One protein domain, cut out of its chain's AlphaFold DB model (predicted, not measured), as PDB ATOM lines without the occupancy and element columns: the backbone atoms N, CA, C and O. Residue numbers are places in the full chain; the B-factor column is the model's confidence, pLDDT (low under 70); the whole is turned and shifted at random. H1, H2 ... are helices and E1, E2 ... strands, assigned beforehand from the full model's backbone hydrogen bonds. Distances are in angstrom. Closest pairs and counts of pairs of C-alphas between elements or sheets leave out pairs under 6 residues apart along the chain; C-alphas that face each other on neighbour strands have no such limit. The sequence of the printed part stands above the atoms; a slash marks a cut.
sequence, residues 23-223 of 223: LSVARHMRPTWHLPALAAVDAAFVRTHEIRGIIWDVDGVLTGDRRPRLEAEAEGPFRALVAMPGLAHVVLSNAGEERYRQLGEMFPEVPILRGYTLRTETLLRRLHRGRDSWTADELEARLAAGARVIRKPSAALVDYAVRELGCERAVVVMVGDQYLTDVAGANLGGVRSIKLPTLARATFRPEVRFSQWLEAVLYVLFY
ATOM      1  N   LEU A  23     -30.883 -13.055  30.998       75.75
ATOM      2  CA  LEU A  23     -31.726 -11.851  30.993       75.75
ATOM      3  C   LEU A  23     -32.685 -11.796  29.795       75.75
ATOM      4  O   LEU A  23     -33.825 -11.358  29.924       75.75
ATOM      5  N   SER A  24     -32.238 -12.253  28.622       78.12
ATOM      6  CA  SER A  24     -33.080 -12.298  27.423       78.12
ATOM      7  C   SER A  24     -34.157 -13.373  27.545       78.12
ATOM      8  O   SER A  24     -35.306 -13.128  27.187       78.12
ATOM      9  N   VAL A  25     -33.803 -14.555  28.053       80.31
ATOM     10  CA  VAL A  25     -34.748 -15.663  28.260       80.31
ATOM     11  C   VAL A  25     -35.715 -15.346  29.403       80.31
ATOM     12  O   VAL A  25     -36.900 -15.634  29.284       80.31
ATOM     13  N   ALA A  26     -35.256 -14.665  30.455       82.12
ATOM     14  CA  ALA A  26     -36.077 -14.272  31.596       82.12
ATOM     15  C   ALA A  26     -37.274 -13.407  31.189       82.12
ATOM     16  O   ALA A  26     -38.384 -13.628  31.667       82.12
ATOM     17  N   ARG A  27     -37.098 -12.508  30.211       86.56
ATOM     18  CA  ARG A  27     -38.186 -11.700  29.618       86.56
ATOM     19  C   ARG A  27     -39.276 -12.520  28.916       86.56
ATOM     20  O   ARG A  27     -40.325 -11.981  28.592       86.56
ATOM     21  N   HIS A  28     -39.029 -13.806  28.687       91.50
ATOM     22  CA  HIS A  28     -39.952 -14.728  28.032       91.50
ATOM     23  C   HIS A  28     -40.508 -15.771  29.011       91.50
ATOM     24  O   HIS A  28     -41.150 -16.716  28.578       91.50
ATOM     25  N   MET A  29     -40.309 -15.631  30.325       94.25
ATOM     26  CA  MET A  29     -40.787 -16.609  31.317       94.25
ATOM     27  C   MET A  29     -42.232 -16.382  31.794       94.25
ATOM     28  O   MET A  29     -42.711 -17.168  32.606       94.25
ATOM     29  N   ARG A  30     -42.945 -15.350  31.319       96.00
ATOM     30  CA  ARG A  30     -44.350 -15.110  31.692       96.00
ATOM     31  C   ARG A  30     -45.292 -16.045  30.925       96.00
ATOM     32  O   ARG A  30     -45.392 -15.891  29.708       96.00
ATOM     33  N   PRO A  31     -45.991 -16.991  31.575       97.50
ATOM     34  CA  PRO A  31     -46.909 -17.861  30.857       97.50
ATOM     35  C   PRO A  31     -48.191 -17.130  30.464       97.50
ATOM     36  O   PRO A  31     -48.537 -16.098  31.042       97.50
ATOM     37  N   THR A  32     -48.920 -17.691  29.498       98.44
ATOM     38  CA  THR A  32     -50.281 -17.233  29.188       98.44
ATOM     39  C   THR A  32     -51.236 -17.575  30.331       98.44
ATOM     40  O   THR A  32     -52.017 -16.721  30.744       98.44
ATOM     41  N   TRP A  33     -51.129 -18.791  30.879       98.62
ATOM     42  CA  TRP A  33     -51.914 -19.231  32.032       98.62
ATOM     43  C   TRP A  33     -51.082 -20.024  33.037       98.62
ATOM     44  O   TRP A  33     -50.260 -20.868  32.669       98.62
ATOM     45  N   HIS A  34     -51.378 -19.811  34.317       97.88
ATOM     46  CA  HIS A  34     -51.041 -20.733  35.398       97.88
ATOM     47  C   HIS A  34     -52.277 -21.538  35.745       97.88
ATOM     48  O   HIS A  34     -53.295 -20.964  36.126       97.88
ATOM     49  N   LEU A  35     -52.183 -22.858  35.636       98.25
ATOM     50  CA  LEU A  35     -53.268 -23.751  36.026       98.25
ATOM     51  C   LEU A  35     -52.813 -24.644  37.183       98.25
ATOM     52  O   LEU A  35     -51.644 -25.027  37.228       98.25
ATOM     53  N   PRO A  36     -53.708 -24.984  38.126       97.19
ATOM     54  CA  PRO A  36     -53.333 -25.716  39.334       97.19
ATOM     55  C   PRO A  36     -52.998 -27.189  39.069       97.19
ATOM     56  O   PRO A  36     -52.305 -27.805  39.869       97.19
ATOM     57  N   ALA A  37     -53.488 -27.762  37.969       97.62
ATOM     58  CA  ALA A  37     -53.253 -29.147  37.579       97.62
ATOM     59  C   ALA A  37     -53.604 -29.355  36.102       97.62
ATOM     60  O   ALA A  37     -54.338 -28.556  35.515       97.62
ATOM     61  N   LEU A  38     -53.154 -30.474  35.524       98.12
ATOM     62  CA  LEU A  38     -53.525 -30.857  34.161       98.12
ATOM     63  C   LEU A  38     -55.043 -31.035  33.997       98.12
ATOM     64  O   LEU A  38     -55.580 -30.709  32.947       98.12
ATOM     65  N   ALA A  39     -55.746 -31.473  35.046       97.94
ATOM     66  CA  ALA A  39     -57.204 -31.620  35.041       97.94
ATOM     67  C   ALA A  39     -57.967 -30.308  34.764       97.94
ATOM     68  O   ALA A  39     -59.115 -30.362  34.340       97.94
ATOM     69  N   ALA A  40     -57.342 -29.142  34.970       98.38
ATOM     70  CA  ALA A  40     -57.930 -27.849  34.619       98.38
ATOM     71  C   ALA A  40     -57.846 -27.534  33.111       98.38
ATOM     72  O   ALA A  40     -58.503 -26.608  32.641       98.38
ATOM     73  N   VAL A  41     -57.049 -28.289  32.345       98.19
ATOM     74  CA  VAL A  41     -57.035 -28.254  30.876       98.19
ATOM     75  C   VAL A  41     -58.092 -29.235  30.374       98.19
ATOM     76  O   VAL A  41     -57.781 -30.309  29.871       98.19
ATOM     77  N   ASP A  42     -59.362 -28.899  30.574       98.00
ATOM     78  CA  ASP A  42     -60.482 -29.726  30.130       98.00
ATOM     79  C   ASP A  42     -61.034 -29.268  28.765       98.00
ATOM     80  O   ASP A  42     -60.569 -28.307  28.144       98.00
ATOM     81  N   ALA A  43     -62.062 -29.962  28.274       97.94
ATOM     82  CA  ALA A  43     -62.675 -29.638  26.992       97.94
ATOM     83  C   ALA A  43     -63.338 -28.245  26.974       97.94
ATOM     84  O   ALA A  43     -63.446 -27.637  25.907       97.94
ATOM     85  N   ALA A  44     -63.801 -27.735  28.122       98.25
ATOM     86  CA  ALA A  44     -64.352 -26.387  28.211       98.25
ATOM     87  C   ALA A  44     -63.231 -25.351  28.095       98.25
ATOM     88  O   ALA A  44     -63.352 -24.430  27.292       98.25
ATOM     89  N   PHE A  45     -62.113 -25.546  28.800       98.62
ATOM     90  CA  PHE A  45     -60.923 -24.712  28.677       98.62
ATOM     91  C   PHE A  45     -60.413 -24.673  27.230       98.62
ATOM     92  O   PHE A  45     -60.171 -23.589  26.699       98.62
ATOM     93  N   VAL A  46     -60.304 -25.834  26.573       98.69
ATOM     94  CA  VAL A  46     -59.867 -25.944  25.170       98.69
ATOM     95  C   VAL A  46     -60.777 -25.153  24.231       98.69
ATOM     96  O   VAL A  46     -60.276 -24.380  23.416       98.69
ATOM     97  N   ARG A  47     -62.103 -25.302  24.356       98.31
ATOM     98  CA  ARG A  47     -63.070 -24.589  23.503       98.31
ATOM     99  C   ARG A  47     -63.077 -23.086  23.759       98.31
ATOM    100  O   ARG A  47     -63.000 -22.324  22.805       98.31
ATOM    101  N   THR A  48     -63.133 -22.667  25.023       98.44
ATOM    102  CA  THR A  48     -63.174 -21.247  25.415       98.44
ATOM    103  C   THR A  48     -61.955 -20.480  24.915       98.44
ATOM    104  O   THR A  48     -62.068 -19.315  24.552       98.44
ATOM    105  N   HIS A  49     -60.793 -21.131  24.876       98.50
ATOM    106  CA  HIS A  49     -59.550 -20.521  24.416       98.50
ATOM    107  C   HIS A  49     -59.191 -20.909  22.977       98.50
ATOM    108  O   HIS A  49     -58.065 -20.656  22.555       98.50
ATOM    109  N   GLU A  50     -60.099 -21.532  22.222       98.31
ATOM    110  CA  GLU A  50     -59.894 -21.874  20.808       98.31
ATOM    111  C   GLU A  50     -58.585 -22.647  20.562       98.31
ATOM    112  O   GLU A  50     -57.838 -22.392  19.617       98.31
ATOM    113  N   ILE A  51     -58.237 -23.563  21.468       98.75
ATOM    114  CA  ILE A  51     -57.025 -24.372  21.334       98.75
ATOM    115  C   ILE A  51     -57.299 -25.487  20.324       98.75
ATOM    116  O   ILE A  51     -58.248 -26.253  20.471       98.75
ATOM    117  N   ARG A  52     -56.441 -25.591  19.304       98.69
ATOM    118  CA  ARG A  52     -56.493 -26.646  18.278       98.69
ATOM    119  C   ARG A  52     -55.232 -27.497  18.211       98.69
ATOM    120  O   ARG A  52     -55.268 -28.574  17.628       98.69
ATOM    121  N   GLY A  53     -54.141 -27.056  18.837       98.81
ATOM    122  CA  GLY A  53     -52.902 -27.821  18.920       98.81
ATOM    123  C   GLY A  53     -52.263 -27.743  20.302       98.81
ATOM    124  O   GLY A  53     -52.159 -26.657  20.874       98.81
ATOM    125  N   ILE A  54     -51.805 -28.880  20.824       98.88
ATOM    126  CA  ILE A  54     -51.078 -28.965  22.094       98.88
ATOM    127  C   ILE A  54     -49.672 -29.524  21.874       98.88
ATOM    128  O   ILE A  54     -49.491 -30.600  21.302       98.88
ATOM    129  N   ILE A  55     -48.681 -28.798  22.391       98.81
ATOM    130  CA  ILE A  55     -47.293 -29.240  22.517       98.81
ATOM    131  C   ILE A  55     -47.076 -29.688  23.962       98.81
ATOM    132  O   ILE A  55     -47.177 -28.884  24.888       98.81
ATOM    133  N   TRP A  56     -46.763 -30.963  24.156       98.69
ATOM    134  CA  TRP A  56     -46.570 -31.560  25.472       98.69
ATOM    135  C   TRP A  56     -45.097 -31.583  25.874       98.69
ATOM    136  O   TRP A  56     -44.268 -32.158  25.159       98.69
ATOM    137  N   ASP A  57     -44.772 -31.039  27.047       97.69
ATOM    138  CA  ASP A  57     -43.697 -31.627  27.846       97.69
ATOM    139  C   ASP A  57     -44.175 -32.941  28.507       97.69
ATOM    140  O   ASP A  57     -45.364 -33.264  28.480       97.69
ATOM    141  N   VAL A  58     -43.251 -33.742  29.046       97.12
ATOM    142  CA  VAL A  58     -43.556 -35.068  29.599       97.12
ATOM    143  C   VAL A  58     -43.131 -35.194  31.054       97.12
ATOM    144  O   VAL A  58     -43.975 -35.462  31.909       97.12
ATOM    145  N   ASP A  59     -41.836 -35.060  31.338       94.81
ATOM    146  CA  ASP A  59     -41.302 -35.315  32.675       94.81
ATOM    147  C   ASP A  59     -41.623 -34.108  33.570       94.81
ATOM    148  O   ASP A  59     -40.944 -33.093  33.505       94.81
ATOM    149  N   GLY A  60     -42.628 -34.241  34.437       95.00
ATOM    150  CA  GLY A  60     -43.142 -33.168  35.299       95.00
ATOM    151  C   GLY A  60     -44.561 -32.737  34.935       95.00
ATOM    152  O   GLY A  60     -45.224 -32.094  35.748       95.00
ATOM    153  N   VAL A  61     -45.050 -33.161  33.765       97.31
ATOM    154  CA  VAL A  61     -46.415 -32.910  33.273       97.31
ATOM    155  C   VAL A  61     -47.240 -34.196  33.219       97.31
ATOM    156  O   VAL A  61     -48.351 -34.244  33.739       97.31
ATOM    157  N   LEU A  62     -46.698 -35.239  32.586       97.69
ATOM    158  CA  LEU A  62     -47.367 -36.518  32.331       97.69
ATOM    159  C   LEU A  62     -46.780 -37.662  33.171       97.69
ATOM    160  O   LEU A  62     -47.497 -38.588  33.551       97.69
ATOM    161  N   THR A  63     -45.479 -37.605  33.468       96.56
ATOM    162  CA  THR A  63     -44.749 -38.614  34.250       96.56
ATOM    163  C   THR A  63     -43.881 -37.957  35.326       96.56
ATOM    164  O   THR A  63     -43.506 -36.796  35.188       96.56
ATOM    165  N   GLY A  64     -43.465 -38.700  36.359       93.12
ATOM    166  CA  GLY A  64     -42.288 -38.322  37.160       93.12
ATOM    167  C   GLY A  64     -40.972 -38.434  36.364       93.12
ATOM    168  O   GLY A  64     -40.998 -38.828  35.196       93.12
ATOM    169  N   ASP A  65     -39.819 -38.137  36.981       91.50
ATOM    170  CA  ASP A  65     -38.500 -38.073  36.301       91.50
ATOM    171  C   ASP A  65     -38.156 -39.385  35.580       91.50
ATOM    172  O   ASP A  65     -37.747 -40.371  36.195       91.50
ATOM    173  N   ARG A  66     -38.354 -39.393  34.253       89.44
ATOM    174  CA  ARG A  66     -38.162 -40.534  33.347       89.44
ATOM    175  C   ARG A  66     -38.879 -41.812  33.764       89.44
ATOM    176  O   ARG A  66     -38.436 -42.914  33.435       89.44
ATOM    177  N   ARG A  67     -40.012 -41.698  34.454       92.44
ATOM    178  CA  ARG A  67     -40.813 -42.878  34.783       92.44
ATOM    179  C   ARG A  67     -41.416 -43.493  33.515       92.44
ATOM    180  O   ARG A  67     -41.786 -42.764  32.592       92.44
ATOM    181  N   PRO A  68     -41.527 -44.830  33.433       92.25
ATOM    182  CA  PRO A  68     -42.016 -45.518  32.238       92.25
ATOM    183  C   PRO A  68     -43.549 -45.560  32.151       92.25
ATOM    184  O   PRO A  68     -44.093 -46.324  31.361       92.25
ATOM    185  N   ARG A  69     -44.265 -44.799  32.987       93.88
ATOM    186  CA  ARG A  69     -45.729 -44.786  33.044       93.88
ATOM    187  C   ARG A  69     -46.234 -43.383  33.342       93.88
ATOM    188  O   ARG A  69     -45.549 -42.625  34.032       93.88
ATOM    189  N   LEU A  70     -47.431 -43.099  32.835       96.38
ATOM    190  CA  LEU A  70     -48.217 -41.939  33.227       96.38
ATOM    191  C   LEU A  70     -48.489 -41.968  34.725       96.38
ATOM    192  O   LEU A  70     -48.659 -43.028  35.328       96.38
ATOM    193  N   GLU A  71     -48.531 -40.787  35.314       97.19
ATOM    194  CA  GLU A  71     -48.935 -40.624  36.701       97.19
ATOM    195  C   GLU A  71     -50.465 -40.539  36.766       97.19
ATOM    196  O   GLU A  71     -51.106 -40.009  35.855       97.19
ATOM    197  N   ALA A  72     -51.058 -41.083  37.831       95.19
ATOM    198  CA  ALA A  72     -52.509 -41.291  37.912       95.19
ATOM    199  C   ALA A  72     -53.312 -39.989  37.729       95.19
ATOM    200  O   ALA A  72     -54.356 -39.981  37.081       95.19
ATOM    201  N   GLU A  73     -52.788 -38.879  38.250       95.81
ATOM    202  CA  GLU A  73     -53.389 -37.544  38.149       95.81
ATOM    203  C   GLU A  73     -53.364 -36.977  36.718       95.81
ATOM    204  O   GLU A  73     -54.189 -36.130  36.375       95.81
ATOM    205  N   ALA A  74     -52.433 -37.435  35.875       97.44
ATOM    206  CA  ALA A  74     -52.278 -36.966  34.501       97.44
ATOM    207  C   ALA A  74     -52.983 -37.867  33.477       97.44
ATOM    208  O   ALA A  74     -53.429 -37.374  32.443       97.44
ATOM    209  N   GLU A  75     -53.102 -39.171  33.748       97.25
ATOM    210  CA  GLU A  75     -53.574 -40.154  32.768       97.25
ATOM    211  C   GLU A  75     -54.981 -39.858  32.232       97.25
ATOM    212  O   GLU A  75     -55.177 -39.814  31.016       97.25
ATOM    213  N   GLY A  76     -55.951 -39.631  33.123       97.94
ATOM    214  CA  GLY A  76     -57.334 -39.334  32.740       97.94
ATOM    215  C   GLY A  76     -57.450 -38.068  31.880       97.94
ATOM    216  O   GLY A  76     -57.915 -38.159  30.739       97.94
ATOM    217  N   PRO A  77     -56.990 -36.901  32.376       98.25
ATOM    218  CA  PRO A  77     -57.003 -35.653  31.616       98.25
ATOM    219  C   PRO A  77     -56.271 -35.744  30.272       98.25
ATOM    220  O   PRO A  77     -56.806 -35.324  29.247       98.25
ATOM    221  N   PHE A  78     -55.078 -36.346  30.245       98.38
ATOM    222  CA  PHE A  78     -54.303 -36.497  29.016       98.38
ATOM    223  C   PHE A  78     -55.037 -37.346  27.974       98.38
ATOM    224  O   PHE A  78     -55.170 -36.925  26.824       98.38
ATOM    225  N   ARG A  79     -55.564 -38.517  28.363       97.81
ATOM    226  CA  ARG A  79     -56.316 -39.388  27.445       97.81
ATOM    227  C   ARG A  79     -57.584 -38.710  26.927       97.81
ATOM    228  O   ARG A  79     -57.898 -38.862  25.750       97.81
ATOM    229  N   ALA A  80     -58.285 -37.958  27.776       98.19
ATOM    230  CA  ALA A  80     -59.478 -37.217  27.375       98.19
ATOM    231  C   ALA A  80     -59.161 -36.155  26.311       98.19
ATOM    232  O   ALA A  80     -59.901 -36.026  25.338       98.19
ATOM    233  N   LEU A  81     -58.042 -35.439  26.465       98.44
ATOM    234  CA  LEU A  81     -57.581 -34.459  25.482       98.44
ATOM    235  C   LEU A  81     -57.149 -35.126  24.175       98.44
ATOM    236  O   LEU A  81     -57.616 -34.715  23.123       98.44
ATOM    237  N   VAL A  82     -56.336 -36.187  24.230       98.06
ATOM    238  CA  VAL A  82     -55.890 -36.923  23.029       98.06
ATOM    239  C   VAL A  82     -57.063 -37.513  22.238       98.06
ATOM    240  O   VAL A  82     -56.998 -37.610  21.016       98.06
ATOM    241  N   ALA A  83     -58.147 -37.893  22.917       97.88
ATOM    242  CA  ALA A  83     -59.362 -38.388  22.277       97.88
ATOM    243  C   ALA A  83     -60.270 -37.273  21.718       97.88
ATOM    244  O   ALA A  83     -61.264 -37.581  21.058       97.88
ATOM    245  N   MET A  84     -59.975 -35.996  21.985       97.88
ATOM    246  CA  MET A  84     -60.828 -34.879  21.590       97.88
ATOM    247  C   MET A  84     -60.738 -34.629  20.073       97.88
ATOM    248  O   MET A  84     -59.664 -34.310  19.558       97.88
ATOM    249  N   PRO A  85     -61.856 -34.718  19.326       96.75
ATOM    250  CA  PRO A  85     -61.838 -34.486  17.886       96.75
ATOM    251  C   PRO A  85     -61.369 -33.071  17.535       96.75
ATOM    252  O   PRO A  85     -61.831 -32.091  18.118       96.75
ATOM    253  N   GLY A  86     -60.477 -32.966  16.549       95.94
ATOM    254  CA  GLY A  86     -59.964 -31.679  16.067       95.94
ATOM    255  C   GLY A  86     -58.897 -31.031  16.955       95.94
ATOM    256  O   GLY A  86     -58.485 -29.911  16.657       95.94
ATOM    257  N   LEU A  87     -58.436 -31.720  18.006       98.56
ATOM    258  CA  LEU A  87     -57.303 -31.304  18.826       98.56
ATOM    259  C   LEU A  87     -56.056 -32.097  18.413       98.56
ATOM    260  O   LEU A  87     -55.982 -33.311  18.581       98.56
ATOM    261  N   ALA A  88     -55.082 -31.416  17.817       98.62
ATOM    262  CA  ALA A  88     -53.815 -32.020  17.425       98.62
ATOM    263  C   ALA A  88     -52.836 -32.037  18.609       98.62
ATOM    264  O   ALA A  88     -52.818 -31.123  19.435       98.62
ATOM    265  N   HIS A  89     -51.981 -33.057  18.677       98.75
ATOM    266  CA  HIS A  89     -51.021 -33.227  19.766       98.75
ATOM    267  C   HIS A  89     -49.644 -33.584  19.229       98.75
ATOM    268  O   HIS A  89     -49.538 -34.376  18.298       98.75
ATOM    269  N   VAL A  90     -48.599 -33.063  19.866       98.81
ATOM    270  CA  VAL A  90     -47.208 -33.490  19.672       98.81
ATOM    271  C   VAL A  90     -46.473 -33.472  21.006       98.81
ATOM    272  O   VAL A  90     -46.817 -32.702  21.901       98.81
ATOM    273  N   VAL A  91     -45.438 -34.293  21.141       98.62
ATOM    274  CA  VAL A  91     -44.537 -34.281  22.297       98.62
ATOM    275  C   VAL A  91     -43.231 -33.596  21.925       98.62
ATOM    276  O   VAL A  91     -42.588 -33.948  20.934       98.62
ATOM    277  N   LEU A  92     -42.800 -32.663  22.775       97.12
ATOM    278  CA  LEU A  92     -41.512 -31.991  22.683       97.12
ATOM    279  C   LEU A  92     -40.799 -32.014  24.043       97.12
ATOM    280  O   LEU A  92     -41.006 -31.154  24.901       97.12
ATOM    281  N   SER A  93     -39.903 -32.985  24.219       93.00
ATOM    282  CA  SER A  93     -39.154 -33.217  25.461       93.00
ATOM    283  C   SER A  93     -37.648 -32.980  25.282       93.00
ATOM    284  O   SER A  93     -37.069 -33.310  24.246       93.00
ATOM    285  N   ASN A  94     -36.979 -32.483  26.328       90.81
ATOM    286  CA  ASN A  94     -35.510 -32.365  26.399       90.81
ATOM    287  C   ASN A  94     -34.793 -33.704  26.710       90.81
ATOM    288  O   ASN A  94     -33.616 -33.724  27.079       90.81
ATOM    289  N   ALA A  95     -35.494 -34.828  26.553       87.19
ATOM    290  CA  ALA A  95     -35.025 -36.193  26.759       87.19
ATOM    291  C   ALA A  95     -33.769 -36.584  25.942       87.19
ATOM    292  O   ALA A  95     -33.450 -36.005  24.905       87.19
ATOM    293  N   GLY A  96     -33.046 -37.612  26.400       89.88
ATOM    294  CA  GLY A  96     -31.990 -38.290  25.626       89.88
ATOM    295  C   GLY A  96     -32.552 -39.281  24.593       89.88
ATOM    296  O   GLY A  96     -33.763 -39.470  24.534       89.88
ATOM    297  N   GLU A  97     -31.687 -39.941  23.811       91.56
ATOM    298  CA  GLU A  97     -32.101 -40.898  22.760       91.56
ATOM    299  C   GLU A  97     -32.915 -42.080  23.283       91.56
ATOM    300  O   GLU A  97     -33.899 -42.488  22.672       91.56
ATOM    301  N   GLU A  98     -32.507 -42.638  24.419       92.31
ATOM    302  CA  GLU A  98     -33.208 -43.759  25.039       92.31
ATOM    303  C   GLU A  98     -34.624 -43.351  25.450       92.31
ATOM    304  O   GLU A  98     -35.603 -43.977  25.046       92.31
ATOM    305  N   ARG A  99     -34.737 -42.234  26.178       94.19
ATOM    306  CA  ARG A  99     -36.030 -41.706  26.607       94.19
ATOM    307  C   ARG A  99     -36.888 -41.298  25.408       94.19
ATOM    308  O   ARG A  99     -38.070 -41.590  25.419       94.19
ATOM    309  N   TYR A 100     -36.317 -40.722  24.348       95.00
ATOM    310  CA  TYR A 100     -37.043 -40.429  23.105       95.00
ATOM    311  C   TYR A 100     -37.732 -41.674  22.515       95.00
ATOM    312  O   TYR A 100     -38.904 -41.598  22.155       95.00
ATOM    313  N   ARG A 101     -37.051 -42.828  22.481       95.00
ATOM    314  CA  ARG A 101     -37.659 -44.090  22.021       95.00
ATOM    315  C   ARG A 101     -38.757 -44.581  22.966       95.00
ATOM    316  O   ARG A 101     -39.848 -44.891  22.502       95.00
ATOM    317  N   GLN A 102     -38.505 -44.554  24.278       95.94
ATOM    318  CA  GLN A 102     -39.506 -44.919  25.294       95.94
ATOM    319  C   GLN A 102     -40.779 -44.068  25.185       95.94
ATOM    320  O   GLN A 102     -41.881 -44.572  25.371       95.94
ATOM    321  N   LEU A 103     -40.649 -42.775  24.871       97.12
ATOM    322  CA  LEU A 103     -41.803 -41.897  24.670       97.12
ATOM    323  C   LEU A 103     -42.647 -42.320  23.463       97.12
ATOM    324  O   LEU A 103     -43.868 -42.226  23.531       97.12
ATOM    325  N   GLY A 104     -42.028 -42.821  22.391       96.56
ATOM    326  CA  GLY A 104     -42.762 -43.336  21.231       96.56
ATOM    327  C   GLY A 104     -43.549 -44.613  21.527       96.56
ATOM    328  O   GLY A 104     -44.603 -44.825  20.936       96.56
ATOM    329  N   GLU A 105     -43.070 -45.436  22.462       95.88
ATOM    330  CA  GLU A 105     -43.810 -46.597  22.973       95.88
ATOM    331  C   GLU A 105     -44.940 -46.176  23.922       95.88
ATOM    332  O   GLU A 105     -46.027 -46.748  23.891       95.88
ATOM    333  N   MET A 106     -44.701 -45.154  24.750       95.88
ATOM    334  CA  MET A 106     -45.675 -44.645  25.719       95.88
ATOM    335  C   MET A 106     -46.839 -43.902  25.054       95.88
ATOM    336  O   MET A 106     -47.977 -43.994  25.514       95.88
ATOM    337  N   PHE A 107     -46.559 -43.172  23.973       96.88
ATOM    338  CA  PHE A 107     -47.523 -42.323  23.278       96.88
ATOM    339  C   PHE A 107     -47.593 -42.667  21.783       96.88
ATOM    340  O   PHE A 107     -47.286 -41.823  20.945       96.88
ATOM    341  N   PRO A 108     -48.016 -43.888  21.408       95.31
ATOM    342  CA  PRO A 108     -47.950 -44.350  20.019       95.31
ATOM    343  C   PRO A 108     -48.756 -43.472  19.054       95.31
ATOM    344  O   PRO A 108     -48.361 -43.296  17.900       95.31
ATOM    345  N   GLU A 109     -49.852 -42.879  19.535       95.81
ATOM    346  CA  GLU A 109     -50.735 -42.016  18.748       95.81
ATOM    347  C   GLU A 109     -50.268 -40.559  18.657       95.81
ATOM    348  O   GLU A 109     -50.752 -39.828  17.791       95.81
ATOM    349  N   VAL A 110     -49.301 -40.136  19.477       98.25
ATOM    350  CA  VAL A 110     -48.807 -38.754  19.513       98.25
ATOM    351  C   VAL A 110     -47.399 -38.694  18.910       98.25
ATOM    352  O   VAL A 110     -46.505 -39.394  19.384       98.25
ATOM    353  N   PRO A 111     -47.146 -37.871  17.880       98.50
ATOM    354  CA  PRO A 111     -45.805 -37.698  17.335       98.50
ATOM    355  C   PRO A 111     -44.820 -37.173  18.385       98.50
ATOM    356  O   PRO A 111     -45.064 -36.150  19.029       98.50
ATOM    357  N   ILE A 112     -43.679 -37.847  18.524       98.50
ATOM    358  CA  ILE A 112     -42.553 -37.411  19.351       98.50
ATOM    359  C   ILE A 112     -41.552 -36.695  18.455       98.50
ATOM    360  O   ILE A 112     -41.042 -37.273  17.493       98.50
ATOM    361  N   LEU A 113     -41.263 -35.438  18.778       98.25
ATOM    362  CA  LEU A 113     -40.430 -34.573  17.954       98.25
ATOM    363  C   LEU A 113     -39.056 -34.363  18.576       98.25
ATOM    364  O   LEU A 113     -38.904 -34.192  19.789       98.25
ATOM    365  N   ARG A 114     -38.034 -34.338  17.721       96.94
ATOM    366  CA  ARG A 114     -36.651 -34.077  18.107       96.94
ATOM    367  C   ARG A 114     -35.926 -33.317  17.007       96.94
ATOM    368  O   ARG A 114     -36.118 -33.585  15.828       96.94
ATOM    369  N   GLY A 115     -35.072 -32.376  17.395       96.06
ATOM    370  CA  GLY A 115     -34.270 -31.588  16.463       96.06
ATOM    371  C   GLY A 115     -32.782 -31.703  16.755       96.06
ATOM    372  O   GLY A 115     -32.375 -31.887  17.904       96.06
ATOM    373  N   TYR A 116     -31.976 -31.554  15.714       96.25
ATOM    374  CA  TYR A 116     -30.525 -31.500  15.785       96.25
ATOM    375  C   TYR A 116     -30.016 -30.326  14.962       96.25
ATOM    376  O   TYR A 116     -30.602 -29.973  13.945       96.25
ATOM    377  N   THR A 117     -28.902 -29.744  15.383       95.81
ATOM    378  CA  THR A 117     -28.129 -28.808  14.576       95.81
ATOM    379  C   THR A 117     -26.910 -29.537  14.034       95.81
ATOM    380  O   THR A 117     -26.218 -30.233  14.782       95.81
ATOM    381  N   LEU A 118     -26.637 -29.382  12.747       95.75
ATOM    382  CA  LEU A 118     -25.409 -29.841  12.110       95.75
ATOM    383  C   LEU A 118     -24.855 -28.674  11.303       95.75
ATOM    384  O   LEU A 118     -25.428 -28.287  10.289       95.75
ATOM    385  N   ARG A 119     -23.750 -28.086  11.776       92.12
ATOM    386  CA  ARG A 119     -23.231 -26.816  11.243       92.12
ATOM    387  C   ARG A 119     -24.326 -25.738  11.316       92.12
ATOM    388  O   ARG A 119     -24.722 -25.380  12.421       92.12
ATOM    389  N   THR A 120     -24.821 -25.257  10.179       90.25
ATOM    390  CA  THR A 120     -25.900 -24.259  10.067       90.25
ATOM    391  C   THR A 120     -27.275 -24.871   9.796       90.25
ATOM    392  O   THR A 120     -28.267 -24.149   9.774       90.25
ATOM    393  N   GLU A 121     -27.358 -26.184   9.577       94.19
ATOM    394  CA  GLU A 121     -28.600 -26.866   9.219       94.19
ATOM    395  C   GLU A 121     -29.348 -27.371  10.452       94.19
ATOM    396  O   GLU A 121     -28.754 -27.882  11.406       94.19
ATOM    397  N   THR A 122     -30.677 -27.263  10.401       95.44
ATOM    398  CA  THR A 122     -31.582 -27.876  11.376       95.44
ATOM    399  C   THR A 122     -32.132 -29.174  10.802       95.44
ATOM    400  O   THR A 122     -32.856 -29.166   9.810       95.44
ATOM    401  N   LEU A 123     -31.808 -30.288  11.448       96.81
ATOM    402  CA  LEU A 123     -32.267 -31.622  11.089       96.81
ATOM    403  C   LEU A 123     -33.407 -32.022  12.028       96.81
ATOM    404  O   LEU A 123     -33.268 -31.944  13.250       96.81
ATOM    405  N   LEU A 124     -34.529 -32.460  11.466       97.25
ATOM    406  CA  LEU A 124     -35.737 -32.802  12.215       97.25
ATOM    407  C   LEU A 124     -35.946 -34.316  12.201       97.25
ATOM    408  O   LEU A 124     -35.782 -34.961  11.163       97.25
ATOM    409  N   ARG A 125     -36.299 -34.870  13.357       97.50
ATOM    410  CA  ARG A 125     -36.588 -36.286  13.563       97.50
ATOM    411  C   ARG A 125     -37.934 -36.440  14.260       97.50
ATOM    412  O   ARG A 125     -38.248 -35.709  15.199       97.50
ATOM    413  N   ARG A 126     -38.691 -37.426  13.798       98.06
ATOM    414  CA  ARG A 126     -40.054 -37.728  14.211       98.06
ATOM    415  C   ARG A 126     -40.178 -39.207  14.530       98.06
ATOM    416  O   ARG A 126     -39.749 -40.032  13.732       98.06
ATOM    417  N   LEU A 127     -40.826 -39.540  15.636       98.25
ATOM    418  CA  LEU A 127     -41.237 -40.903  15.954       98.25
ATOM    419  C   LEU A 127     -42.745 -40.913  16.174       98.25
ATOM    420  O   LEU A 127     -43.254 -40.184  17.018       98.25
ATOM    421  N   HIS A 128     -43.471 -41.715  15.403       98.25
ATOM    422  CA  HIS A 128     -44.926 -41.820  15.520       98.25
ATOM    423  C   HIS A 128     -45.386 -43.200  15.076       98.25
ATOM    424  O   HIS A 128     -44.932 -43.685  14.038       98.25
ATOM    425  N   ARG A 129     -46.278 -43.835  15.846       96.75
ATOM    426  CA  ARG A 129     -46.806 -45.179  15.552       96.75
ATOM    427  C   ARG A 129     -45.705 -46.194  15.214       96.75
ATOM    428  O   ARG A 129     -45.780 -46.912  14.219       96.75
ATOM    429  N   GLY A 130     -44.632 -46.186  16.010       94.50
ATOM    430  CA  GLY A 130     -43.472 -47.073  15.848       94.50
ATOM    431  C   GLY A 130     -42.576 -46.780  14.637       94.50
ATOM    432  O   GLY A 130     -41.597 -47.490  14.430       94.50
ATOM    433  N   ARG A 131     -42.873 -45.748  13.837       96.81
ATOM    434  CA  ARG A 131     -42.052 -45.343  12.690       96.81
ATOM    435  C   ARG A 131     -41.187 -44.153  13.062       96.81
ATOM    436  O   ARG A 131     -41.698 -43.058  13.301       96.81
ATOM    437  N   ASP A 132     -39.882 -44.386  13.103       97.81
ATOM    438  CA  ASP A 132     -38.879 -43.332  13.209       97.81
ATOM    439  C   ASP A 132     -38.567 -42.797  11.809       97.81
ATOM    440  O   ASP A 132     -38.369 -43.572  10.874       97.81
ATOM    441  N   SER A 133     -38.540 -41.475  11.651       98.00
ATOM    442  CA  SER A 133     -38.179 -40.837  10.386       98.00
ATOM    443  C   SER A 133     -36.711 -41.038  10.033       98.00
ATOM    444  O   SER A 133     -36.343 -40.803   8.887       98.00
ATOM    445  N   TRP A 134     -35.870 -41.378  11.016       97.12
ATOM    446  CA  TRP A 134     -34.461 -41.690  10.804       97.12
ATOM    447  C   TRP A 134     -34.186 -43.158  11.104       97.12
ATOM    448  O   TRP A 134     -34.656 -43.698  12.109       97.12
ATOM    449  N   THR A 135     -33.354 -43.785  10.279       96.31
ATOM    450  CA  THR A 135     -32.813 -45.111  10.598       96.31
ATOM    451  C   THR A 135     -31.735 -45.017  11.687       96.31
ATOM    452  O   THR A 135     -31.249 -43.932  12.027       96.31
ATOM    453  N   ALA A 136     -31.349 -46.162  12.259       93.75
ATOM    454  CA  ALA A 136     -30.242 -46.222  13.214       93.75
ATOM    455  C   ALA A 136     -28.919 -45.749  12.582       93.75
ATOM    456  O   ALA A 136     -28.245 -44.900  13.164       93.75
ATOM    457  N   ASP A 137     -28.613 -46.223  11.373       96.75
ATOM    458  CA  ASP A 137     -27.392 -45.873  10.638       96.75
ATOM    459  C   ASP A 137     -27.347 -44.380  10.300       96.75
ATOM    460  O   ASP A 137     -26.321 -43.718  10.435       96.75
ATOM    461  N   GLU A 138     -28.488 -43.816   9.911       97.44
ATOM    462  CA  GLU A 138     -28.608 -42.390   9.651       97.44
ATOM    463  C   GLU A 138     -28.377 -41.534  10.906       97.44
ATOM    464  O   GLU A 138     -27.729 -40.485  10.837       97.44
ATOM    465  N   LEU A 139     -28.920 -41.951  12.056       95.25
ATOM    466  CA  LEU A 139     -28.671 -41.284  13.331       95.25
ATOM    467  C   LEU A 139     -27.178 -41.332  13.671       95.25
ATOM    468  O   LEU A 139     -26.606 -40.298  14.019       95.25
ATOM    469  N   GLU A 140     -26.554 -42.503  13.557       95.75
ATOM    470  CA  GLU A 140     -25.130 -42.685  13.831       95.75
ATOM    471  C   GLU A 140     -24.268 -41.811  12.913       95.75
ATOM    472  O   GLU A 140     -23.435 -41.047  13.403       95.75
ATOM    473  N   ALA A 141     -24.535 -41.824  11.605       97.19
ATOM    474  CA  ALA A 141     -23.827 -41.005  10.628       97.19
ATOM    475  C   ALA A 141     -23.954 -39.502  10.928       97.19
ATOM    476  O   ALA A 141     -22.961 -38.773  10.898       97.19
ATOM    477  N   ARG A 142     -25.156 -39.023  11.278       96.75
ATOM    478  CA  ARG A 142     -25.385 -37.611  11.636       96.75
ATOM    479  C   ARG A 142     -24.654 -37.231  12.926       96.75
ATOM    480  O   ARG A 142     -24.052 -36.158  12.991       96.75
ATOM    481  N   LEU A 143     -24.664 -38.096  13.942       94.56
ATOM    482  CA  LEU A 143     -23.925 -37.871  15.190       94.56
ATOM    483  C   LEU A 143     -22.406 -37.857  14.958       94.56
ATOM    484  O   LEU A 143     -21.730 -36.960  15.470       94.56
ATOM    485  N   ALA A 144     -21.887 -38.781  14.144       96.31
ATOM    486  CA  ALA A 144     -20.481 -38.839  13.744       96.31
ATOM    487  C   ALA A 144     -20.056 -37.596  12.945       96.31
ATOM    488  O   ALA A 144     -18.968 -37.064  13.159       96.31
ATOM    489  N   ALA A 145     -20.949 -37.060  12.108       96.81
ATOM    490  CA  ALA A 145     -20.747 -35.798  11.395       96.81
ATOM    491  C   ALA A 145     -20.769 -34.557  12.313       96.81
ATOM    492  O   ALA A 145     -20.495 -33.445  11.857       96.81
ATOM    493  N   GLY A 146     -21.078 -34.724  13.602       96.12
ATOM    494  CA  GLY A 146     -21.059 -33.655  14.594       96.12
ATOM    495  C   GLY A 146     -22.426 -33.055  14.908       96.12
ATOM    496  O   GLY A 146     -22.474 -31.984  15.514       96.12
ATOM    497  N   ALA A 147     -23.531 -33.717  14.548       96.12
ATOM    498  CA  ALA A 147     -24.861 -33.243  14.914       96.12
ATOM    499  C   ALA A 147     -25.005 -33.126  16.442       96.12
ATOM    500  O   ALA A 147     -24.469 -33.929  17.218       96.12
ATOM    501  N   ARG A 148     -25.724 -32.099  16.897       93.69
ATOM    502  CA  ARG A 148     -25.989 -31.829  18.315       93.69
ATOM    503  C   ARG A 148     -27.477 -31.643  18.530       93.69
ATOM    504  O   ARG A 148     -28.122 -30.946  17.760       93.69
ATOM    505  N   VAL A 149     -28.015 -32.250  19.582       93.44
ATOM    506  CA  VAL A 149     -29.438 -32.131  19.928       93.44
ATOM    507  C   VAL A 149     -29.784 -30.669  20.214       93.44
ATOM    508  O   VAL A 149     -29.114 -30.008  21.009       93.44
ATOM    509  N   ILE A 150     -30.854 -30.183  19.593       93.38
ATOM    510  CA  ILE A 150     -31.478 -28.907  19.930       93.38
ATOM    511  C   ILE A 150     -32.378 -29.145  21.142       93.38
ATOM    512  O   ILE A 150     -33.098 -30.139  21.207       93.38
ATOM    513  N   ARG A 151     -32.338 -28.227  22.106       92.12
ATOM    514  CA  ARG A 151     -33.143 -28.283  23.329       92.12
ATOM    515  C   ARG A 151     -34.054 -27.076  23.442       92.12
ATOM    516  O   ARG A 151     -33.739 -25.998  22.939       92.12
ATOM    517  N   LYS A 152     -35.161 -27.240  24.158       92.62
ATOM    518  CA  LYS A 152     -35.944 -26.121  24.693       92.62
ATOM    519  C   LYS A 152     -35.030 -25.248  25.568       92.62
ATOM    520  O   LYS A 152     -34.209 -25.829  26.289       92.62
ATOM    521  N   PRO A 153     -35.132 -23.906  25.518       93.50
ATOM    522  CA  PRO A 153     -36.219 -23.093  24.944       93.50
ATOM    523  C   PRO A 153     -36.033 -22.673  23.466       93.50
ATOM    524  O   PRO A 153     -36.327 -21.543  23.092       93.50
ATOM    525  N   SER A 154     -35.507 -23.537  22.591       93.38
ATOM    526  CA  SER A 154     -35.346 -23.206  21.167       93.38
ATOM    527  C   SER A 154     -36.678 -22.972  20.437       93.38
ATOM    528  O   SER A 154     -37.479 -23.899  20.295       93.38
ATOM    529  N   ALA A 155     -36.856 -21.771  19.873       94.38
ATOM    530  CA  ALA A 155     -37.987 -21.431  19.004       94.38
ATOM    531  C   ALA A 155     -38.092 -22.356  17.779       94.38
ATOM    532  O   ALA A 155     -39.191 -22.727  17.389       94.38
ATOM    533  N   ALA A 156     -36.964 -22.822  17.230       94.94
ATOM    534  CA  ALA A 156     -36.955 -23.720  16.072       94.94
ATOM    535  C   ALA A 156     -37.648 -25.069  16.350       94.94
ATOM    536  O   ALA A 156     -38.227 -25.670  15.445       94.94
ATOM    537  N   LEU A 157     -37.618 -25.551  17.600       96.12
ATOM    538  CA  LEU A 157     -38.356 -26.757  17.984       96.12
ATOM    539  C   LEU A 157     -39.859 -26.497  18.097       96.12
ATOM    540  O   LEU A 157     -40.651 -27.353  17.712       96.12
ATOM    541  N   VAL A 158     -40.251 -25.323  18.596       97.88
ATOM    542  CA  VAL A 158     -41.661 -24.915  18.629       97.88
ATOM    543  C   VAL A 158     -42.186 -24.708  17.210       97.88
ATOM    544  O   VAL A 158     -43.274 -25.171  16.897       97.88
ATOM    545  N   ASP A 159     -41.393 -24.119  16.315       97.75
ATOM    546  CA  ASP A 159     -41.723 -23.993  14.892       97.75
ATOM    547  C   ASP A 159     -41.953 -25.352  14.237       97.75
ATOM    548  O   ASP A 159     -42.900 -25.522  13.468       97.75
ATOM    549  N   TYR A 160     -41.102 -26.331  14.552       97.94
ATOM    550  CA  TYR A 160     -41.298 -27.693  14.084       97.94
ATOM    551  C   TYR A 160     -42.607 -28.287  14.620       97.94
ATOM    552  O   TYR A 160     -43.403 -28.806  13.841       97.94
ATOM    553  N   ALA A 161     -42.868 -28.142  15.919       98.44
ATOM    554  CA  ALA A 161     -44.098 -28.612  16.542       98.44
ATOM    555  C   ALA A 161     -45.356 -27.981  15.924       98.44
ATOM    556  O   ALA A 161     -46.305 -28.694  15.618       98.44
ATOM    557  N   VAL A 162     -45.354 -26.672  15.660       98.62
ATOM    558  CA  VAL A 162     -46.465 -25.968  14.997       98.62
ATOM    559  C   VAL A 162     -46.713 -26.510  13.585       98.62
ATOM    560  O   VAL A 162     -47.865 -26.735  13.217       98.62
ATOM    561  N   ARG A 163     -45.652 -26.763  12.805       98.06
ATOM    562  CA  ARG A 163     -45.774 -27.355  11.460       98.06
ATOM    563  C   ARG A 163     -46.339 -28.771  11.507       98.06
ATOM    564  O   ARG A 163     -47.202 -29.089  10.700       98.06
ATOM    565  N   GLU A 164     -45.879 -29.593  12.448       98.38
ATOM    566  CA  GLU A 164     -46.392 -30.955  12.640       98.38
ATOM    567  C   GLU A 164     -47.869 -30.951  13.063       98.38
ATOM    568  O   GLU A 164     -48.650 -31.761  12.576       98.38
ATOM    569  N   LEU A 165     -48.270 -30.014  13.928       98.44
ATOM    570  CA  LEU A 165     -49.663 -29.843  14.348       98.44
ATOM    571  C   LEU A 165     -50.582 -29.355  13.213       98.44
ATOM    572  O   LEU A 165     -51.800 -29.458  13.345       98.44
ATOM    573  N   GLY A 166     -50.036 -28.776  12.136       98.06
ATOM    574  CA  GLY A 166     -50.827 -28.209  11.037       98.06
ATOM    575  C   GLY A 166     -51.730 -27.044  11.467       98.06
ATOM    576  O   GLY A 166     -52.781 -26.822  10.870       98.06
ATOM    577  N   CYS A 167     -51.352 -26.330  12.530       96.25
ATOM    578  CA  CYS A 167     -52.157 -25.285  13.161       96.25
ATOM    579  C   CYS A 167     -51.502 -23.904  13.036       96.25
ATOM    580  O   CYS A 167     -50.282 -23.778  12.954       96.25
ATOM    581  N   GLU A 168     -52.310 -22.846  13.107       97.50
ATOM    582  CA  GLU A 168     -51.793 -21.491  13.308       97.50
ATOM    583  C   GLU A 168     -51.272 -21.320  14.740       97.50
ATOM    584  O   GLU A 168     -51.854 -21.839  15.692       97.50
ATOM    585  N   ARG A 169     -50.202 -20.540  14.925       98.38
ATOM    586  CA  ARG A 169     -49.575 -20.337  16.246       98.38
ATOM    587  C   ARG A 169     -50.548 -19.828  17.310       98.38
ATOM    588  O   ARG A 169     -50.457 -20.246  18.461       98.38
ATOM    589  N   ALA A 170     -51.492 -18.971  16.917       98.12
ATOM    590  CA  ALA A 170     -52.482 -18.382  17.815       98.12
ATOM    591  C   ALA A 170     -53.375 -19.434  18.492       98.12
ATOM    592  O   ALA A 170     -53.784 -19.242  19.634       98.12
ATOM    593  N   VAL A 171     -53.620 -20.573  17.832       98.56
ATOM    594  CA  VAL A 171     -54.450 -21.671  18.354       98.56
ATOM    595  C   VAL A 171     -53.623 -22.822  18.943       98.56
ATOM    596  O   VAL A 171     -54.184 -23.841  19.346       98.56
ATOM    597  N   VAL A 172     -52.299 -22.665  19.041       98.81
ATOM    598  CA  VAL A 172     -51.386 -23.645  19.645       98.81
ATOM    599  C   VAL A 172     -51.023 -23.230  21.067       98.81
ATOM    600  O   VAL A 172     -50.824 -22.048  21.362       98.81
ATOM    601  N   VAL A 173     -50.922 -24.219  21.954       98.88
ATOM    602  CA  VAL A 173     -50.462 -24.034  23.328       98.88
ATOM    603  C   VAL A 173     -49.398 -25.063  23.694       98.88
ATOM    604  O   VAL A 173     -49.514 -26.241  23.359       98.88
ATOM    605  N   MET A 174     -48.358 -24.628  24.400       98.75
ATOM    606  CA  MET A 174     -47.408 -25.522  25.047       98.75
ATOM    607  C   MET A 174     -47.784 -25.738  26.513       98.75
ATOM    608  O   MET A 174     -47.984 -24.771  27.247       98.75
ATOM    609  N   VAL A 175     -47.847 -26.998  26.940       98.81
ATOM    610  CA  VAL A 175     -48.136 -27.394  28.324       98.81
ATOM    611  C   VAL A 175     -46.859 -27.940  28.956       98.81
ATOM    612  O   VAL A 175     -46.309 -28.934  28.482       98.81
ATOM    613  N   GLY A 176     -46.387 -27.270  30.008       97.94
ATOM    614  CA  GLY A 176     -45.101 -27.549  30.646       97.94
ATOM    615  C   GLY A 176     -45.066 -27.213  32.134       97.94
ATOM    616  O   GLY A 176     -45.923 -26.487  32.649       97.94
ATOM    617  N   ASP A 177     -44.051 -27.714  32.832       96.38
ATOM    618  CA  ASP A 177     -43.815 -27.459  34.256       96.38
ATOM    619  C   ASP A 177     -42.566 -26.598  34.514       96.38
ATOM    620  O   ASP A 177     -42.260 -26.294  35.669       96.38
ATOM    621  N   GLN A 178     -41.875 -26.128  33.476       93.38
ATOM    622  CA  GLN A 178     -40.682 -25.295  33.613       93.38
ATOM    623  C   GLN A 178     -40.840 -23.927  32.940       93.38
ATOM    624  O   GLN A 178     -41.362 -23.793  31.830       93.38
ATOM    625  N   TYR A 179     -40.352 -22.880  33.604       94.62
ATOM    626  CA  TYR A 179     -40.395 -21.516  33.083       94.62
ATOM    627  C   TYR A 179     -39.299 -21.263  32.043       94.62
ATOM    628  O   TYR A 179     -39.568 -20.663  31.003       94.62
ATOM    629  N   LEU A 180     -38.064 -21.716  32.299       92.62
ATOM    630  CA  LEU A 180     -36.924 -21.423  31.413       92.62
ATOM    631  C   LEU A 180     -36.923 -22.245  30.126       92.62
ATOM    632  O   LEU A 180     -36.230 -21.872  29.181       92.62
ATOM    633  N   THR A 181     -37.644 -23.363  30.079       92.06
ATOM    634  CA  THR A 181     -37.679 -24.251  28.911       92.06
ATOM    635  C   THR A 181     -39.021 -24.186  28.205       92.06
ATOM    636  O   THR A 181     -39.057 -23.786  27.045       92.06
ATOM    637  N   ASP A 182     -40.109 -24.558  28.875       96.75
ATOM    638  CA  ASP A 182     -41.413 -24.708  28.230       96.75
ATOM    639  C   ASP A 182     -42.056 -23.357  27.964       96.75
ATOM    640  O   ASP A 182     -42.342 -23.023  26.818       96.75
ATOM    641  N   VAL A 183     -42.213 -22.541  29.009       97.25
ATOM    642  CA  VAL A 183     -42.836 -21.217  28.881       97.25
ATOM    643  C   VAL A 183     -41.985 -20.303  28.004       97.25
ATOM    644  O   VAL A 183     -42.492 -19.726  27.042       97.25
ATOM    645  N   ALA A 184     -40.680 -20.219  28.274       95.81
ATOM    646  CA  ALA A 184     -39.783 -19.422  27.448       95.81
ATOM    647  C   ALA A 184     -39.708 -19.926  26.004       95.81
ATOM    648  O   ALA A 184     -39.718 -19.110  25.085       95.81
ATOM    649  N   GLY A 185     -39.677 -21.243  25.783       96.44
ATOM    650  CA  GLY A 185     -39.680 -21.821  24.441       96.44
ATOM    651  C   GLY A 185     -40.954 -21.482  23.673       96.44
ATOM    652  O   GLY A 185     -40.876 -21.033  22.533       96.44
ATOM    653  N   ALA A 186     -42.113 -21.630  24.316       97.94
ATOM    654  CA  ALA A 186     -43.409 -21.274  23.754       97.94
ATOM    655  C   ALA A 186     -43.477 -19.795  23.356       97.94
ATOM    656  O   ALA A 186     -43.809 -19.477  22.215       97.94
ATOM    657  N   ASN A 187     -43.068 -18.904  24.262       97.44
ATOM    658  CA  ASN A 187     -43.081 -17.464  24.032       97.44
ATOM    659  C   ASN A 187     -42.092 -17.047  22.933       97.44
ATOM    660  O   ASN A 187     -42.442 -16.246  22.071       97.44
ATOM    661  N   LEU A 188     -40.884 -17.622  22.908       96.19
ATOM    662  CA  LEU A 188     -39.913 -17.402  21.826       96.19
ATOM    663  C   LEU A 188     -40.424 -17.923  20.473       96.19
ATOM    664  O   LEU A 188     -40.119 -17.338  19.437       96.19
ATOM    665  N   GLY A 189     -41.198 -19.010  20.478       96.56
ATOM    666  CA  GLY A 189     -41.881 -19.554  19.303       96.56
ATOM    667  C   GLY A 189     -43.220 -18.881  18.979       96.56
ATOM    668  O   GLY A 189     -43.894 -19.300  18.038       96.56
ATOM    669  N   GLY A 190     -43.642 -17.866  19.739       97.75
ATOM    670  CA  GLY A 190     -44.889 -17.137  19.504       97.75
ATOM    671  C   GLY A 190     -46.166 -17.970  19.657       97.75
ATOM    672  O   GLY A 190     -47.155 -17.667  18.994       97.75
ATOM    673  N   VAL A 191     -46.156 -19.025  20.478       98.62
ATOM    674  CA  VAL A 191     -47.358 -19.801  20.846       98.62
ATOM    675  C   VAL A 191     -47.733 -19.542  22.303       98.62
ATOM    676  O   VAL A 191     -46.922 -19.054  23.091       98.62
ATOM    677  N   ARG A 192     -48.968 -19.875  22.684       98.69
ATOM    678  CA  ARG A 192     -49.435 -19.708  24.067       98.69
ATOM    679  C   ARG A 192     -48.785 -20.744  24.983       98.69
ATOM    680  O   ARG A 192     -48.354 -21.801  24.527       98.69
ATOM    681  N   SER A 193     -48.738 -20.470  26.282       98.69
ATOM    682  CA  SER A 193     -48.128 -21.366  27.271       98.69
ATOM    683  C   SER A 193     -48.998 -21.562  28.506       98.69
ATOM    684  O   SER A 193     -49.561 -20.613  29.054       98.69
ATOM    685  N   ILE A 194     -49.073 -22.811  28.963       98.81
ATOM    686  CA  ILE A 194     -49.672 -23.205  30.236       98.81
ATOM    687  C   ILE A 194     -48.554 -23.704  31.138       98.81
ATOM    688  O   ILE A 194     -47.861 -24.671  30.808       98.81
ATOM    689  N   LYS A 195     -48.416 -23.058  32.295       98.38
ATOM    690  CA  LYS A 195     -47.533 -23.500  33.366       98.38
ATOM    691  C   LYS A 195     -48.324 -24.310  34.390       98.38
ATOM    692  O   LYS A 195     -49.233 -23.781  35.027       98.38
ATOM    693  N   LEU A 196     -47.924 -25.564  34.579       98.12
ATOM    694  CA  LEU A 196     -48.445 -26.458  35.617       98.12
ATOM    695  C   LEU A 196     -47.449 -26.614  36.778       98.12
ATOM    696  O   LEU A 196     -46.251 -26.367  36.594       98.12
ATOM    697  N   PRO A 197     -47.889 -27.021  37.981       96.25
ATOM    698  CA  PRO A 197     -46.988 -27.525  39.011       96.25
ATOM    699  C   PRO A 197     -46.269 -28.794  38.542       96.25
ATOM    700  O   PRO A 197     -46.854 -29.608  37.835       96.25
ATOM    701  N   THR A 198     -45.018 -28.981  38.971       96.25
ATOM    702  CA  THR A 198     -44.262 -30.211  38.696       96.25
ATOM    703  C   THR A 198     -44.918 -31.394  39.395       96.25
ATOM    704  O   THR A 198     -44.894 -31.501  40.628       96.25
ATOM    705  N   LEU A 199     -45.449 -32.314  38.604       94.19
ATOM    706  CA  LEU A 199     -46.047 -33.543  39.085       94.19
ATOM    707  C   LEU A 199     -44.975 -34.502  39.634       94.19
ATOM    708  O   LEU A 199     -43.843 -34.538  39.152       94.19
ATOM    709  N   ALA A 200     -45.316 -35.278  40.670       92.88
ATOM    710  CA  ALA A 200     -44.427 -36.266  41.298       92.88
ATOM    711  C   ALA A 200     -43.022 -35.719  41.633       92.88
ATOM    712  O   ALA A 200     -42.021 -36.432  41.529       92.88
ATOM    713  N   ARG A 201     -42.925 -34.452  42.067       91.56
ATOM    714  CA  ARG A 201     -41.658 -33.730  42.305       91.56
ATOM    715  C   ARG A 201     -40.648 -34.487  43.175       91.56
ATOM    716  O   ARG A 201     -39.444 -34.347  42.981       91.56
ATOM    717  N   ALA A 202     -41.107 -35.307  44.120       91.06
ATOM    718  CA  ALA A 202     -40.242 -36.128  44.971       91.06
ATOM    719  C   ALA A 202     -39.416 -37.175  44.195       91.06
ATOM    720  O   ALA A 202     -38.380 -37.617  44.683       91.06
ATOM    721  N   THR A 203     -39.854 -37.547  42.991       90.88
ATOM    722  CA  THR A 203     -39.195 -38.535  42.123       90.88
ATOM    723  C   THR A 203     -38.023 -37.952  41.339       90.88
ATOM    724  O   THR A 203     -37.211 -38.702  40.805       90.88
ATOM    725  N   PHE A 204     -37.922 -36.622  41.280       90.06
ATOM    726  CA  PHE A 204     -36.895 -35.939  40.514       90.06
ATOM    727  C   PHE A 204     -35.545 -35.978  41.206       90.06
ATOM    728  O   PHE A 204     -35.423 -35.747  42.415       90.06
ATOM    729  N   ARG A 205     -34.506 -36.192  40.397       89.19
ATOM    730  CA  ARG A 205     -33.122 -36.130  40.865       89.19
ATOM    731  C   ARG A 205     -32.830 -34.784  41.553       89.19
ATOM    732  O   ARG A 205     -33.376 -33.753  41.137       89.19
ATOM    733  N   PRO A 206     -31.994 -34.755  42.610       86.94
ATOM    734  CA  PRO A 206     -31.710 -33.544  43.387       86.94
ATOM    735  C   PRO A 206     -31.322 -32.330  42.537       86.94
ATOM    736  O   PRO A 206     -31.839 -31.239  42.757       86.94
ATOM    737  N   GLU A 207     -30.485 -32.527  41.524       84.25
ATOM    738  CA  GLU A 207     -30.030 -31.480  40.613       84.25
ATOM    739  C   GLU A 207     -31.165 -30.875  39.772       84.25
ATOM    740  O   GLU A 207     -31.159 -29.674  39.497       84.25
ATOM    741  N   VAL A 208     -32.182 -31.668  39.412       84.88
ATOM    742  CA  VAL A 208     -33.362 -31.159  38.700       84.88
ATOM    743  C   VAL A 208     -34.248 -30.357  39.647       84.88
ATOM    744  O   VAL A 208     -34.662 -29.252  39.304       84.88
ATOM    745  N   ARG A 209     -34.468 -30.852  40.870       87.88
ATOM    746  CA  ARG A 209     -35.242 -30.131  41.895       87.88
ATOM    747  C   ARG A 209     -34.598 -28.796  42.269       87.88
ATOM    748  O   ARG A 209     -35.317 -27.823  42.494       87.88
ATOM    749  N   PHE A 210     -33.265 -28.744  42.308       87.88
ATOM    750  CA  PHE A 210     -32.508 -27.508  42.504       87.88
ATOM    751  C   PHE A 210     -32.705 -26.532  41.336       87.88
ATOM    752  O   PHE A 210     -33.014 -25.367  41.565       87.88
ATOM    753  N   SER A 211     -32.618 -27.012  40.090       85.38
ATOM    754  CA  SER A 211     -32.899 -26.198  38.896       85.38
ATOM    755  C   SER A 211     -34.322 -25.627  38.905       85.38
ATOM    756  O   SER A 211     -34.505 -24.449  38.619       85.38
ATOM    757  N   GLN A 212     -35.325 -26.432  39.271       87.62
ATOM    758  CA  GLN A 212     -36.722 -25.991  39.392       87.62
ATOM    759  C   GLN A 212     -36.899 -24.922  40.477       87.62
ATOM    760  O   GLN A 212     -37.653 -23.969  40.298       87.62
ATOM    761  N   TRP A 213     -36.206 -25.069  41.611       89.50
ATOM    762  CA  TRP A 213     -36.213 -24.054  42.663       89.50
ATOM    763  C   TRP A 213     -35.586 -22.741  42.182       89.50
ATOM    764  O   TRP A 213     -36.189 -21.686  42.359       89.50
ATOM    765  N   LEU A 214     -34.427 -22.805  41.520       88.00
ATOM    766  CA  LEU A 214     -33.768 -21.623  40.970       88.00
ATOM    767  C   LEU A 214     -34.645 -20.925  39.921       88.00
ATOM    768  O   LEU A 214     -34.759 -19.704  39.938       88.00
ATOM    769  N   GLU A 215     -35.315 -21.687  39.053       88.75
ATOM    770  CA  GLU A 215     -36.307 -21.150  38.114       88.75
ATOM    771  C   GLU A 215     -37.446 -20.408  38.813       88.75
ATOM    772  O   GLU A 215     -37.824 -19.327  38.370       88.75
ATOM    773  N   ALA A 216     -37.987 -20.970  39.896       88.88
ATOM    774  CA  ALA A 216     -39.058 -20.335  40.656       88.88
ATOM    775  C   ALA A 216     -38.593 -19.024  41.309       88.88
ATOM    776  O   ALA A 216     -39.317 -18.034  41.264       88.88
ATOM    777  N   VAL A 217     -37.374 -18.995  41.860       88.94
ATOM    778  CA  VAL A 217     -36.768 -17.771  42.410       88.94
ATOM    779  C   VAL A 217     -36.589 -16.722  41.318       88.94
ATOM    780  O   VAL A 217     -37.004 -15.582  41.495       88.94
ATOM    781  N   LEU A 218     -36.013 -17.103  40.174       87.75
ATOM    782  CA  LEU A 218     -35.842 -16.191  39.043       87.75
ATOM    783  C   LEU A 218     -37.188 -15.641  38.571       87.75
ATOM    784  O   LEU A 218     -37.300 -14.443  38.356       87.75
ATOM    785  N   TYR A 219     -38.215 -16.485  38.462       90.31
ATOM    786  CA  TYR A 219     -39.546 -16.037  38.073       90.31
ATOM    787  C   TYR A 219     -40.076 -14.941  39.010       90.31
ATOM    788  O   TYR A 219     -40.429 -13.879  38.517       90.31
ATOM    789  N   VAL A 220     -40.032 -15.150  40.333       89.94
ATOM    790  CA  VAL A 220     -40.484 -14.163  41.340       89.94
ATOM    791  C   VAL A 220     -39.671 -12.863  41.309       89.94
ATOM    792  O   VAL A 220     -40.181 -11.795  41.623       89.94
ATOM    793  N   LEU A 221     -38.386 -12.929  40.957       86.81
ATOM    794  CA  LEU A 221     -37.548 -11.732  40.856       86.81
ATOM    795  C   LEU A 221     -37.875 -10.878  39.623       86.81
ATOM    796  O   LEU A 221     -37.629  -9.673  39.642       86.81
ATOM    797  N   PHE A 222     -38.377 -11.491  38.549       85.44
ATOM    798  CA  PHE A 222     -38.665 -10.806  37.287       85.44
ATOM    799  C   PHE A 222     -40.160 -10.497  37.067       85.44
ATOM    800  O   PHE A 222     -40.450  -9.661  36.208       85.44
ATOM    801  N   TYR A 223     -41.080 -11.139  37.803       87.06
ATOM    802  CA  TYR A 223     -42.542 -11.036  37.652       87.06
ATOM    803  C   TYR A 223     -43.270 -11.107  38.993       87.06
ATOM    804  O   TYR A 223     -44.298 -10.402  39.108       87.06
TER     805      TYR A 223
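What this domain is: This is residues 23 to 223 of the 223 residues of an uncharacterized protein of Gemmatimonadetes bacterium RIFCSPLOWO2_02_FULL_71_11 (UniProt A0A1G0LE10). A strongly twisted six-stranded sheet curls round H6, with H7 packed over E5 and E6 at one end of the sheet and H4 on the opposite face from H6. The long hairpin of E3 and E4 makes the other end, grazed by H5, while H8 and short H1 pack on H7. The 201 printed residues hold eight named helices and six named strands in the order H1 H2 E1 H3 E2 H4 E3 E4 H5 H6 E5 H7 E6 H8. The sheet is mixed, in the order E4 E3 E2 E1 E5 E6, and the class is mixed, helices and strands. The whole is compact, with a radius of gyration of the C-alphas of 16.2 A and spans of 44 by 40 by 33 A.

How they stand to each other: H1, residues 23 to 26, touches H7, residues 179 to 188, closest at the C-alphas of Val 25 and Ala 184, 6.3 A. H2, residues 43 to 48, is not on the sheet. E1, residues 53 to 56, is parallel to E2, residues 88 to 92, with N 54 and O 88 at 2.8 A, and to E5, residues 172 to 176, with N 55 and O 173 at 2.9 A. H3, residues 72 to 82, only grazes the sheet. E2 is parallel to E3, residues 112 to 118, with N 113 and O 91 at 2.9 A. H4, residues 97 to 106, is over E3 at a height over the sheet of 8.8 A. E3 and E4, residues 121 to 128, form an antiparallel hairpin, with N 114 and O 125 at 2.9 A. H5, residues 136 to 144, only grazes the sheet. The sheet curls round H6, residues 155 to 165; the C-alphas of Ala 88 and Leu 165 are 5.6 A apart. H6 and H7 touch only at their ends, closest at the C-alphas of Ala 155 and Leu 188, 5.3 A. H7 is over E5 and E6, residues 192 to 195, which are parallel, with N 174 and O 192 at 2.8 A. H8, residues 206 to 222, touches H7 with residues 215 to 219 alone. Every O i to N i+4 pair is within hydrogen-bond range in H2, H4, H5, H6 and H8, against 5 of 7 in H3 and 4 of 6 in H7; H1 is too short for one.

Where its parts are: H1 begins at C-alpha 23, (-31.726, -11.851, 30.993). E3 is 20.1 A long, E4 23.0 A and H8 24.5 A, ending at C-alpha 222, (-38.665, -10.806, 37.287).

The domain as a whole: The two C-alphas farthest apart, of Ala 44 and Ala 144, are 47.8 A apart. The printed part has no cut, and the links H1 to H2 and E1 to H3 are long. No printed residue is under 70 in pLDDT.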